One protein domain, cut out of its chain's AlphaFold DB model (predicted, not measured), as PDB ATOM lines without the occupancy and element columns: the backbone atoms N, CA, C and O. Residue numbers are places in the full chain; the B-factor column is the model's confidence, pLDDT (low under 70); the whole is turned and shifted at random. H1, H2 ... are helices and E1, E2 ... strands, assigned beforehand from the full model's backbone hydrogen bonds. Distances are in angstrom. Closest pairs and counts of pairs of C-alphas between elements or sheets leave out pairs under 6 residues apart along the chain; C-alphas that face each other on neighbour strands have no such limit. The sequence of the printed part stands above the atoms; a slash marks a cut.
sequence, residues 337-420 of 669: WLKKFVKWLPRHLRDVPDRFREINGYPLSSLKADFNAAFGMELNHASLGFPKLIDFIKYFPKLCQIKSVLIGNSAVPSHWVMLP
ATOM      1  N   TRP A 337      50.407 -31.694  37.411       82.00
ATOM      2  CA  TRP A 337      49.085 -32.249  37.693       82.00
ATOM      3  C   TRP A 337      48.507 -31.729  39.019       82.00
ATOM      4  O   TRP A 337      47.331 -31.383  39.051       82.00
ATOM      5  N   LEU A 338      49.302 -31.571  40.086       77.50
ATOM      6  CA  LEU A 338      48.816 -31.071  41.377       77.50
ATOM      7  C   LEU A 338      48.452 -29.580  41.300       77.50
ATOM      8  O   LEU A 338      47.391 -29.185  41.788       77.50
ATOM      9  N   LYS A 339      49.271 -28.755  40.622       72.81
ATOM     10  CA  LYS A 339      48.975 -27.319  40.413       72.81
ATOM     11  C   LYS A 339      47.661 -27.127  39.636       72.81
ATOM     12  O   LYS A 339      46.880 -26.232  39.967       72.81
ATOM     13  N   LYS A 340      47.379 -27.995  38.651       80.19
ATOM     14  CA  LYS A 340      46.080 -28.065  37.948       80.19
ATOM     15  C   LYS A 340      44.959 -28.562  38.872       80.19
ATOM     16  O   LYS A 340      43.923 -27.912  38.973       80.19
ATOM     17  N   PHE A 341      45.181 -29.668  39.582       85.44
ATOM     18  CA  PHE A 341      44.203 -30.341  40.443       85.44
ATOM     19  C   PHE A 341      43.624 -29.427  41.528       85.44
ATOM     20  O   PHE A 341      42.403 -29.320  41.651       85.44
ATOM     21  N   VAL A 342      44.484 -28.709  42.260       80.75
ATOM     22  CA  VAL A 342      44.078 -27.774  43.325       80.75
ATOM     23  C   VAL A 342      43.175 -26.655  42.787       80.75
ATOM     24  O   VAL A 342      42.185 -26.292  43.424       80.75
ATOM     25  N   LYS A 343      43.475 -26.125  41.591       79.62
ATOM     26  CA  LYS A 343      42.665 -25.086  40.929       79.62
ATOM     27  C   LYS A 343      41.362 -25.641  40.330       79.62
ATOM     28  O   LYS A 343      40.369 -24.914  40.255       79.62
ATOM     29  N   TRP A 344      41.366 -26.905  39.903       88.88
ATOM     30  CA  TRP A 344      40.257 -27.570  39.214       88.88
ATOM     31  C   TRP A 344      39.193 -28.130  40.155       88.88
ATOM     32  O   TRP A 344      38.024 -27.800  39.973       88.88
ATOM     33  N   LEU A 345      39.565 -28.931  41.162       87.06
ATOM     34  CA  LEU A 345      38.606 -29.697  41.972       87.06
ATOM     35  C   LEU A 345      37.468 -28.830  42.555       87.06
ATOM     36  O   LEU A 345      36.307 -29.217  42.406       87.06
ATOM     37  N   PRO A 346      37.720 -27.637  43.139       83.19
ATOM     38  CA  PRO A 346      36.643 -26.810  43.682       83.19
ATOM     39  C   PRO A 346      35.731 -26.203  42.611       83.19
ATOM     40  O   PRO A 346      34.624 -25.791  42.948       83.19
ATOM     41  N   ARG A 347      36.194 -26.083  41.356       82.25
ATOM     42  CA  ARG A 347      35.377 -25.665  40.203       82.25
ATOM     43  C   ARG A 347      34.545 -26.854  39.726       82.25
ATOM     44  O   ARG A 347      33.327 -26.801  39.854       82.25
ATOM     45  N   HIS A 348      35.199 -27.970  39.384       86.94
ATOM     46  CA  HIS A 348      34.562 -29.228  38.965       86.94
ATOM     47  C   HIS A 348      33.397 -29.617  39.878       86.94
ATOM     48  O   HIS A 348      32.284 -29.779  39.398       86.94
ATOM     49  N   LEU A 349      33.605 -29.638  41.203       83.50
ATOM     50  CA  LEU A 349      32.579 -29.993  42.199       83.50
ATOM     51  C   LEU A 349      31.396 -29.012  42.322       83.50
ATOM     52  O   LEU A 349      30.406 -29.352  42.968       83.50
ATOM     53  N   ARG A 350      31.482 -27.801  41.756       77.31
ATOM     54  CA  ARG A 350      30.349 -26.863  41.630       77.31
ATOM     55  C   ARG A 350      29.665 -26.952  40.271       77.31
ATOM     56  O   ARG A 350      28.473 -26.676  40.194       77.31
ATOM     57  N   ASP A 351      30.422 -27.323  39.247       73.75
ATOM     58  CA  ASP A 351      29.982 -27.346  37.854       73.75
ATOM     59  C   ASP A 351      29.367 -28.719  37.472       73.75
ATOM     60  O   ASP A 351      28.797 -28.871  36.390       73.75
ATOM     61  N   VAL A 352      29.420 -29.715  38.375       67.38
ATOM     62  CA  VAL A 352      28.686 -30.990  38.251       67.38
ATOM     63  C   VAL A 352      27.176 -30.718  38.128       67.38
ATOM     64  O   VAL A 352      26.598 -30.103  39.027       67.38
ATOM     65  N   PRO A 353      26.494 -31.203  37.072       57.59
ATOM     66  CA  PRO A 353      25.080 -30.910  36.850       57.59
ATOM     67  C   PRO A 353      24.165 -31.507  37.930       57.59
ATOM     68  O   PRO A 353      24.424 -32.583  38.473       57.59
ATOM     69  N   ASP A 354      23.031 -30.837  38.166       53.47
ATOM     70  CA  ASP A 354      22.148 -31.032  39.331       53.47
ATOM     71  C   ASP A 354      21.603 -32.448  39.563       53.47
ATOM     72  O   ASP A 354      21.224 -32.780  40.684       53.47
ATOM     73  N   ARG A 355      21.674 -33.324  38.559       48.25
ATOM     74  CA  ARG A 355      21.409 -34.769  38.673       48.25
ATOM     75  C   ARG A 355      22.275 -35.512  39.712       48.25
ATOM     76  O   ARG A 355      21.944 -36.632  40.076       48.25
ATOM     77  N   PHE A 356      23.350 -34.908  40.228       51.50
ATOM     78  CA  PHE A 356      24.109 -35.445  41.374       51.50
ATOM     79  C   PHE A 356      23.634 -34.932  42.746       51.50
ATOM     80  O   PHE A 356      24.016 -35.493  43.775       51.50
ATOM     81  N   ARG A 357      22.769 -33.909  42.790       51.62
ATOM     82  CA  ARG A 357      22.216 -33.345  44.035       51.62
ATOM     83  C   ARG A 357      21.267 -34.328  44.742       51.62
ATOM     84  O   ARG A 357      21.133 -34.275  45.959       51.62
ATOM     85  N   GLU A 358      20.691 -35.269  43.992       50.78
ATOM     86  CA  GLU A 358      19.843 -36.363  44.488       50.78
ATOM     87  C   GLU A 358      20.654 -37.569  45.018       50.78
ATOM     88  O   GLU A 358      20.155 -38.346  45.829       50.78
ATOM     89  N   ILE A 359      21.931 -37.708  44.630       51.72
ATOM     90  CA  ILE A 359      22.785 -38.885  44.921       51.72
ATOM     91  C   ILE A 359      23.847 -38.564  46.000       51.72
ATOM     92  O   ILE A 359      24.892 -39.196  46.105       51.72
ATOM     93  N   ASN A 360      23.574 -37.579  46.864       64.31
ATOM     94  CA  ASN A 360      24.395 -37.197  48.029       64.31
ATOM     95  C   ASN A 360      25.846 -36.718  47.767       64.31
ATOM     96  O   ASN A 360      26.531 -36.401  48.741       64.31
ATOM     97  N   GLY A 361      26.322 -36.616  46.519       76.69
ATOM     98  CA  GLY A 361      27.622 -36.018  46.178       76.69
ATOM     99  C   GLY A 361      28.278 -36.594  44.919       76.69
ATOM    100  O   GLY A 361      27.749 -37.500  44.278       76.69
ATOM    101  N   TYR A 362      29.450 -36.066  44.562       84.25
ATOM    102  CA  TYR A 362      30.240 -36.529  43.418       84.25
ATOM    103  C   TYR A 362      31.137 -37.722  43.823       84.25
ATOM    104  O   TYR A 362      31.861 -37.614  44.815       84.25
ATOM    105  N   PRO A 363      31.131 -38.860  43.107       84.62
ATOM    106  CA  PRO A 363      31.825 -40.077  43.536       84.62
ATOM    107  C   PRO A 363      33.356 -39.984  43.425       84.62
ATOM    108  O   PRO A 363      33.910 -39.636  42.384       84.62
ATOM    109  N   LEU A 364      34.066 -40.388  44.485       85.31
ATOM    110  CA  LEU A 364      35.535 -40.389  44.524       85.31
ATOM    111  C   LEU A 364      36.169 -41.322  43.473       85.31
ATOM    112  O   LEU A 364      37.279 -41.063  43.014       85.31
ATOM    113  N   SER A 365      35.470 -42.386  43.073       83.81
ATOM    114  CA  SER A 365      35.921 -43.336  42.048       83.81
ATOM    115  C   SER A 365      36.067 -42.708  40.656       83.81
ATOM    116  O   SER A 365      36.987 -43.077  39.930       83.81
ATOM    117  N   SER A 366      35.228 -41.731  40.297       86.38
ATOM    118  CA  SER A 366      35.312 -41.026  39.007       86.38
ATOM    119  C   SER A 366      36.485 -40.046  38.929       86.38
ATOM    120  O   SER A 366      36.941 -39.721  37.837       86.38
ATOM    121  N   LEU A 367      37.025 -39.611  40.073       88.31
ATOM    122  CA  LEU A 367      37.944 -38.474  40.150       88.31
ATOM    123  C   LEU A 367      39.199 -38.613  39.277       88.31
ATOM    124  O   LEU A 367      39.605 -37.646  38.633       88.31
ATOM    125  N   LYS A 368      39.822 -39.801  39.249       88.19
ATOM    126  CA  LYS A 368      41.007 -40.046  38.407       88.19
ATOM    127  C   LYS A 368      40.672 -39.966  36.914       88.19
ATOM    128  O   LYS A 368      41.473 -39.431  36.152       88.19
ATOM    129  N   ALA A 369      39.514 -40.492  36.512       85.44
ATOM    130  CA  ALA A 369      39.080 -40.508  35.120       85.44
ATOM    131  C   ALA A 369      38.736 -39.092  34.639       85.44
ATOM    132  O   ALA A 369      39.278 -38.650  33.629       85.44
ATOM    133  N   ASP A 370      37.926 -38.355  35.404       87.19
ATOM    134  CA  ASP A 370      37.534 -36.980  35.081       87.19
ATOM    135  C   ASP A 370      38.738 -36.029  35.048       87.19
ATOM    136  O   ASP A 370      38.838 -35.202  34.145       87.19
ATOM    137  N   PHE A 371      39.680 -36.154  35.993       89.06
ATOM    138  CA  PHE A 371      40.892 -35.332  35.991       89.06
ATOM    139  C   PHE A 371      41.773 -35.616  34.765       89.06
ATOM    140  O   PHE A 371      42.262 -34.685  34.120       89.06
ATOM    141  N   ASN A 372      41.939 -36.893  34.406       90.44
ATOM    142  CA  ASN A 372      42.692 -37.275  33.215       90.44
ATOM    143  C   ASN A 372      41.998 -36.790  31.930       90.44
ATOM    144  O   ASN A 372      42.661 -36.250  31.048       90.44
ATOM    145  N   ALA A 373      40.667 -36.887  31.850       87.50
ATOM    146  CA  ALA A 373      39.883 -36.356  30.735       87.50
ATOM    147  C   ALA A 373      39.951 -34.818  30.632       87.50
ATOM    148  O   ALA A 373      39.976 -34.279  29.528       87.50
ATOM    149  N   ALA A 374      40.020 -34.108  31.762       86.69
ATOM    150  CA  ALA A 374      40.087 -32.647  31.799       86.69
ATOM    151  C   ALA A 374      41.461 -32.068  31.405       86.69
ATOM    152  O   ALA A 374      41.524 -30.916  30.973       86.69
ATOM    153  N   PHE A 375      42.558 -32.823  31.567       87.88
ATOM    154  CA  PHE A 375      43.920 -32.282  31.406       87.88
ATOM    155  C   PHE A 375      44.914 -33.127  30.605       87.88
ATOM    156  O   PHE A 375      46.013 -32.627  30.357       87.88
ATOM    157  N   GLY A 376      44.584 -34.369  30.242       85.69
ATOM    158  CA  GLY A 376      45.526 -35.318  29.635       85.69
ATOM    159  C   GLY A 376      46.671 -35.721  30.572       85.69
ATOM    160  O   GLY A 376      47.799 -35.891  30.121       85.69
ATOM    161  N   MET A 377      46.421 -35.782  31.886       85.94
ATOM    162  CA  MET A 377      47.437 -36.044  32.914       85.94
ATOM    163  C   MET A 377      46.898 -36.954  34.021       85.94
ATOM    164  O   MET A 377      45.794 -36.735  34.519       85.94
ATOM    165  N   GLU A 378      47.695 -37.922  34.484       85.12
ATOM    166  CA  GLU A 378      47.280 -38.788  35.593       85.12
ATOM    167  C   GLU A 378      47.348 -38.074  36.956       85.12
ATOM    168  O   GLU A 378      48.322 -37.396  37.292       85.12
ATOM    169  N   LEU A 379      46.330 -38.299  37.790       84.50
ATOM    170  CA  LEU A 379      46.314 -37.939  39.208       84.50
ATOM    171  C   LEU A 379      47.144 -38.968  40.009       84.50
ATOM    172  O   LEU A 379      46.609 -39.879  40.652       84.50
ATOM    173  N   ASN A 380      48.470 -38.838  39.958       79.56
ATOM    174  CA  ASN A 380      49.397 -39.742  40.645       79.56
ATOM    175  C   ASN A 380      49.646 -39.318  42.107       79.56
ATOM    176  O   ASN A 380      50.722 -38.858  42.476       79.56
ATOM    177  N   HIS A 381      48.648 -39.507  42.974       78.31
ATOM    178  CA  HIS A 381      48.776 -39.246  44.417       78.31
ATOM    179  C   HIS A 381      49.901 -40.052  45.106       78.31
ATOM    180  O   HIS A 381      50.439 -39.611  46.124       78.31
ATOM    181  N   ALA A 382      50.287 -41.206  44.550       72.31
ATOM    182  CA  ALA A 382      51.354 -42.041  45.095       72.31
ATOM    183  C   ALA A 382      52.738 -41.382  44.954       72.31
ATOM    184  O   ALA A 382      53.564 -41.534  45.852       72.31
ATOM    185  N   SER A 383      52.974 -40.560  43.919       68.31
ATOM    186  CA  SER A 383      54.230 -39.800  43.772       68.31
ATOM    187  C   SER A 383      54.441 -38.745  44.866       68.31
ATOM    188  O   SER A 383      55.548 -38.244  45.031       68.31
ATOM    189  N   LEU A 384      53.385 -38.396  45.609       60.38
ATOM    190  CA  LEU A 384      53.418 -37.500  46.769       60.38
ATOM    191  C   LEU A 384      53.408 -38.278  48.105       60.38
ATOM    192  O   LEU A 384      53.322 -37.679  49.175       60.38
ATOM    193  N   GLY A 385      53.495 -39.612  48.058       56.44
ATOM    194  CA  GLY A 385      53.543 -40.490  49.230       56.44
ATOM    195  C   GLY A 385      52.184 -40.931  49.788       56.44
ATOM    196  O   GLY A 385      52.159 -41.591  50.827       56.44
ATOM    197  N   PHE A 386      51.063 -40.611  49.133       63.38
ATOM    198  CA  PHE A 386      49.731 -41.025  49.586       63.38
ATOM    199  C   PHE A 386      49.364 -42.394  48.987       63.38
ATOM    200  O   PHE A 386      49.132 -42.471  47.776       63.38
ATOM    201  N   PRO A 387      49.252 -43.475  49.785       65.00
ATOM    202  CA  PRO A 387      48.999 -44.815  49.250       65.00
ATOM    203  C   PRO A 387      47.586 -44.968  48.667       65.00
ATOM    204  O   PRO A 387      47.382 -45.738  47.732       65.00
ATOM    205  N   LYS A 388      46.602 -44.218  49.181       77.00
ATOM    206  CA  LYS A 388      45.205 -44.263  48.730       77.00
ATOM    207  C   LYS A 388      44.731 -42.869  48.328       77.00
ATOM    208  O   LYS A 388      45.028 -41.882  49.001       77.00
ATOM    209  N   LEU A 389      43.910 -42.802  47.279       80.50
ATOM    210  CA  LEU A 389      43.320 -41.549  46.797       80.50
ATOM    211  C   LEU A 389      42.493 -40.837  47.884       80.50
ATOM    212  O   LEU A 389      42.575 -39.624  48.009       80.50
ATOM    213  N   ILE A 390      41.740 -41.583  48.701       81.81
ATOM    214  CA  ILE A 390      40.932 -41.020  49.798       81.81
ATOM    215  C   ILE A 390      41.774 -40.199  50.784       81.81
ATOM    216  O   ILE A 390      41.346 -39.128  51.205       81.81
ATOM    217  N   ASP A 391      42.986 -40.653  51.103       74.06
ATOM    218  CA  ASP A 391      43.858 -39.997  52.079       74.06
ATOM    219  C   ASP A 391      44.553 -38.767  51.472       74.06
ATOM    220  O   ASP A 391      44.677 -37.735  52.130       74.06
ATOM    221  N   PHE A 392      44.865 -38.819  50.172       79.88
ATOM    222  CA  PHE A 392      45.253 -37.641  49.391       79.88
ATOM    223  C   PHE A 392      44.152 -36.572  49.337       79.88
ATOM    224  O   PHE A 392      44.460 -35.389  49.412       79.88
ATOM    225  N   ILE A 393      42.869 -36.937  49.251       83.06
ATOM    226  CA  ILE A 393      41.786 -35.937  49.264       83.06
ATOM    227  C   ILE A 393      41.531 -35.385  50.675       83.06
ATOM    228  O   ILE A 393      41.326 -34.177  50.813       83.06
ATOM    229  N   LYS A 394      41.625 -36.209  51.731       74.75
ATOM    230  CA  LYS A 394      41.547 -35.742  53.134       74.75
ATOM    231  C   LYS A 394      42.579 -34.659  53.459       74.75
ATOM    232  O   LYS A 394      42.273 -33.762  54.237       74.75
ATOM    233  N   TYR A 395      43.764 -34.721  52.848       70.19
ATOM    234  CA  TYR A 395      44.832 -33.723  52.986       70.19
ATOM    235  C   TYR A 395      44.410 -32.306  52.535       70.19
ATOM    236  O   TYR A 395      44.932 -31.306  53.034       70.19
ATOM    237  N   PHE A 396      43.421 -32.196  51.639       72.81
ATOM    238  CA  PHE A 396      42.902 -30.931  51.108       72.81
ATOM    239  C   PHE A 396      41.453 -30.631  51.568       72.81
ATOM    240  O   PHE A 396      40.573 -30.417  50.726       72.81
ATOM    241  N   PRO A 397      41.166 -30.513  52.884       69.06
ATOM    242  CA  PRO A 397      39.798 -30.359  53.404       69.06
ATOM    243  C   PRO A 397      39.140 -29.018  53.025       69.06
ATOM    244  O   PRO A 397      37.946 -28.814  53.236       69.06
ATOM    245  N   LYS A 398      39.914 -28.082  52.461       71.06
ATOM    246  CA  LYS A 398      39.425 -26.823  51.884       71.06
ATOM    247  C   LYS A 398      38.903 -26.952  50.453       71.06
ATOM    248  O   LYS A 398      38.138 -26.094  50.023       71.06
ATOM    249  N   LEU A 399      39.343 -27.963  49.700       80.38
ATOM    250  CA  LEU A 399      38.973 -28.116  48.289       80.38
ATOM    251  C   LEU A 399      37.649 -28.863  48.116       80.38
ATOM    252  O   LEU A 399      36.940 -28.611  47.144       80.38
ATOM    253  N   CYS A 400      37.314 -29.756  49.050       80.19
ATOM    254  CA  CYS A 400      36.045 -30.475  49.099       80.19
ATOM    255  C   CYS A 400      35.758 -31.002  50.512       80.19
ATOM    256  O   CYS A 400      36.671 -31.144  51.326       80.19
ATOM    257  N   GLN A 401      34.497 -31.335  50.789       80.19
ATOM    258  CA  GLN A 401      34.122 -32.131  51.961       80.19
ATOM    259  C   GLN A 401      33.941 -33.592  51.543       80.19
ATOM    260  O   GLN A 401      33.212 -33.872  50.594       80.19
ATOM    261  N   ILE A 402      34.567 -34.524  52.262       82.31
ATOM    262  CA  ILE A 402      34.370 -35.967  52.074       82.31
ATOM    263  C   ILE A 402      33.188 -36.444  52.928       82.31
ATOM    264  O   ILE A 402      33.097 -36.111  54.108       82.31
ATOM    265  N   LYS A 403      32.328 -37.292  52.355       79.50
ATOM    266  CA  LYS A 403      31.254 -38.010  53.058       79.50
ATOM    267  C   LYS A 403      31.204 -39.467  52.586       79.50
ATOM    268  O   LYS A 403      31.456 -39.742  51.414       79.50
ATOM    269  N   SER A 404      30.868 -40.405  53.471       79.38
ATOM    270  CA  SER A 404      30.511 -41.774  53.082       79.38
ATOM    271  C   SER A 404      28.997 -41.895  52.865       79.38
ATOM    272  O   SER A 404      28.194 -41.303  53.591       79.38
ATOM    273  N   VAL A 405      28.596 -42.626  51.826       69.56
ATOM    274  CA  VAL A 405      27.209 -42.722  51.348       69.56
ATOM    275  C   VAL A 405      26.799 -44.184  51.157       69.56
ATOM    276  O   VAL A 405      27.601 -45.048  50.796       69.56
ATOM    277  N   LEU A 406      25.525 -44.445  51.444       62.97
ATOM    278  CA  LEU A 406      24.840 -45.716  51.225       62.97
ATOM    279  C   LEU A 406      24.360 -45.781  49.770       62.97
ATOM    280  O   LEU A 406      23.700 -44.852  49.305       62.97
ATOM    281  N   ILE A 407      24.667 -46.872  49.068       51.00
ATOM    282  CA  ILE A 407      24.143 -47.160  47.724       51.00
ATOM    283  C   ILE A 407      23.586 -48.589  47.734       51.00
ATOM    284  O   ILE A 407      24.283 -49.525  48.129       51.00
ATOM    285  N   GLY A 408      22.325 -48.743  47.315       53.66
ATOM    286  CA  GLY A 408      21.559 -49.992  47.415       53.66
ATOM    287  C   GLY A 408      21.097 -50.322  48.844       53.66
ATOM    288  O   GLY A 408      21.339 -49.563  49.780       53.66
ATOM    289  N   ASN A 409      20.468 -51.488  49.025       45.19
ATOM    290  CA  ASN A 409      19.911 -51.958  50.310       45.19
ATOM    291  C   ASN A 409      20.981 -52.406  51.341       45.19
ATOM    292  O   ASN A 409      20.718 -53.256  52.192       45.19
ATOM    293  N   SER A 410      22.198 -51.861  51.268       41.78
ATOM    294  CA  SER A 410      23.239 -52.051  52.281       41.78
ATOM    295  C   SER A 410      22.946 -51.181  53.503       41.78
ATOM    296  O   SER A 410      22.630 -50.004  53.362       41.78
ATOM    297  N   ALA A 411      23.135 -51.725  54.709       46.94
ATOM    298  CA  ALA A 411      23.111 -50.946  55.951       46.94
ATOM    299  C   ALA A 411      24.456 -50.245  56.262       46.94
ATOM    300  O   ALA A 411      24.551 -49.512  57.243       46.94
ATOM    301  N   VAL A 412      25.497 -50.477  55.451       42.06
ATOM    302  CA  VAL A 412      26.867 -49.976  55.666       42.06
ATOM    303  C   VAL A 412      27.273 -49.032  54.520       42.06
ATOM    304  O   VAL A 412      27.154 -49.440  53.357       42.06
ATOM    305  N   PRO A 413      27.746 -47.795  54.799       50.03
ATOM    306  CA  PRO A 413      28.178 -46.845  53.771       50.03
ATOM    307  C   PRO A 413      29.355 -47.391  52.957       50.03
ATOM    308  O   PRO A 413      30.448 -47.586  53.483       50.03
ATOM    309  N   SER A 414      29.123 -47.645  51.670       56.16
ATOM    310  CA  SER A 414      30.047 -48.375  50.794       56.16
ATOM    311  C   SER A 414      30.833 -47.481  49.833       56.16
ATOM    312  O   SER A 414      31.824 -47.930  49.263       56.16
ATOM    313  N   HIS A 415      30.412 -46.227  49.647       71.88
ATOM    314  CA  HIS A 415      30.994 -45.313  48.663       71.88
ATOM    315  C   HIS A 415      31.425 -43.991  49.301       71.88
ATOM    316  O   HIS A 415      30.703 -43.415  50.115       71.88
ATOM    317  N   TRP A 416      32.589 -43.484  48.894       82.50
ATOM    318  CA  TRP A 416      33.050 -42.140  49.239       82.50
ATOM    319  C   TRP A 416      32.613 -41.139  48.170       82.50
ATOM    320  O   TRP A 416      32.855 -41.348  46.979       82.50
ATOM    321  N   VAL A 417      32.018 -40.033  48.608       84.25
ATOM    322  CA  VAL A 417      31.664 -38.893  47.761       84.25
ATOM    323  C   VAL A 417      32.341 -37.619  48.259       84.25
ATOM    324  O   VAL A 417      32.641 -37.469  49.444       84.25
ATOM    325  N   MET A 418      32.558 -36.695  47.332       86.75
ATOM    326  CA  MET A 418      33.038 -35.345  47.574       86.75
ATOM    327  C   MET A 418      31.905 -34.354  47.323       86.75
ATOM    328  O   MET A 418      31.148 -34.467  46.356       86.75
ATOM    329  N   LEU A 419      31.808 -33.365  48.200       80.12
ATOM    330  CA  LEU A 419      30.892 -32.239  48.105       80.12
ATOM    331  C   LEU A 419      31.698 -30.954  47.872       80.12
ATOM    332  O   LEU A 419      32.806 -30.830  48.412       80.12
ATOM    333  N   PRO A 420      31.174 -29.984  47.097       77.44
ATOM    334  CA  PRO A 420      31.819 -28.687  46.947       77.44
ATOM    335  C   PRO A 420      32.006 -28.024  48.319       77.44
ATOM    336  O   PRO A 420      31.158 -28.183  49.202       77.44
TER     337      PRO A 420
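Overview. This is residues 337 to 420 of the 669 residues of the protein "uncharacterized protein LOC108810110 isoform X1" of Raphanus sativus (UniProt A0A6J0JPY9). A two-stranded antiparallel hairpin, E1 and E2, meets a loose group of helices: H2 begins beside E2, and H4 lies near both strands. H1 and H3 lie farther out. The printed part has 84 residues, with four named helices, then two strands; the class is mixed. It is compact, radius of gyration of the C-alphas 13.0 A, spanning 37 by 28 by 22 A.

Arrangement. In the hairpin of E1, residues 401 to 405, and E2, residues 415 to 419, N 403 and O 417 are within hydrogen-bond range, 2.9 A. The closest C-alphas of E2 and H2, residues 364 to 375, are Val 417 and Leu 364, 5.3 A. H1, residues 337 to 351, is close to H2 but not clearly touching: the closest C-alphas, Phe 341 and Phe 371, are 7.5 A apart. H4, residues 389 to 394, is likewise close to H3, residues 381 to 384: His 381 and Phe 392, closest C-alphas, 6.3 A. Every O i to N i+4 pair is within range in H4, 7 of 11 in H1, 6 of 8 in H2; H3 is too short.

Along the chain. H1, 19.7 A long, begins at C-alpha 337 (49.085, -32.249, 37.693); E2, 13.1 A, ends at C-alpha 419 (30.892, -32.239, 48.105).

Size, cuts and confidence. The printed part has no cut; the link H1 to H2 is long. Residues 352 to 360 and 405 to 414 are among those with pLDDT under 70.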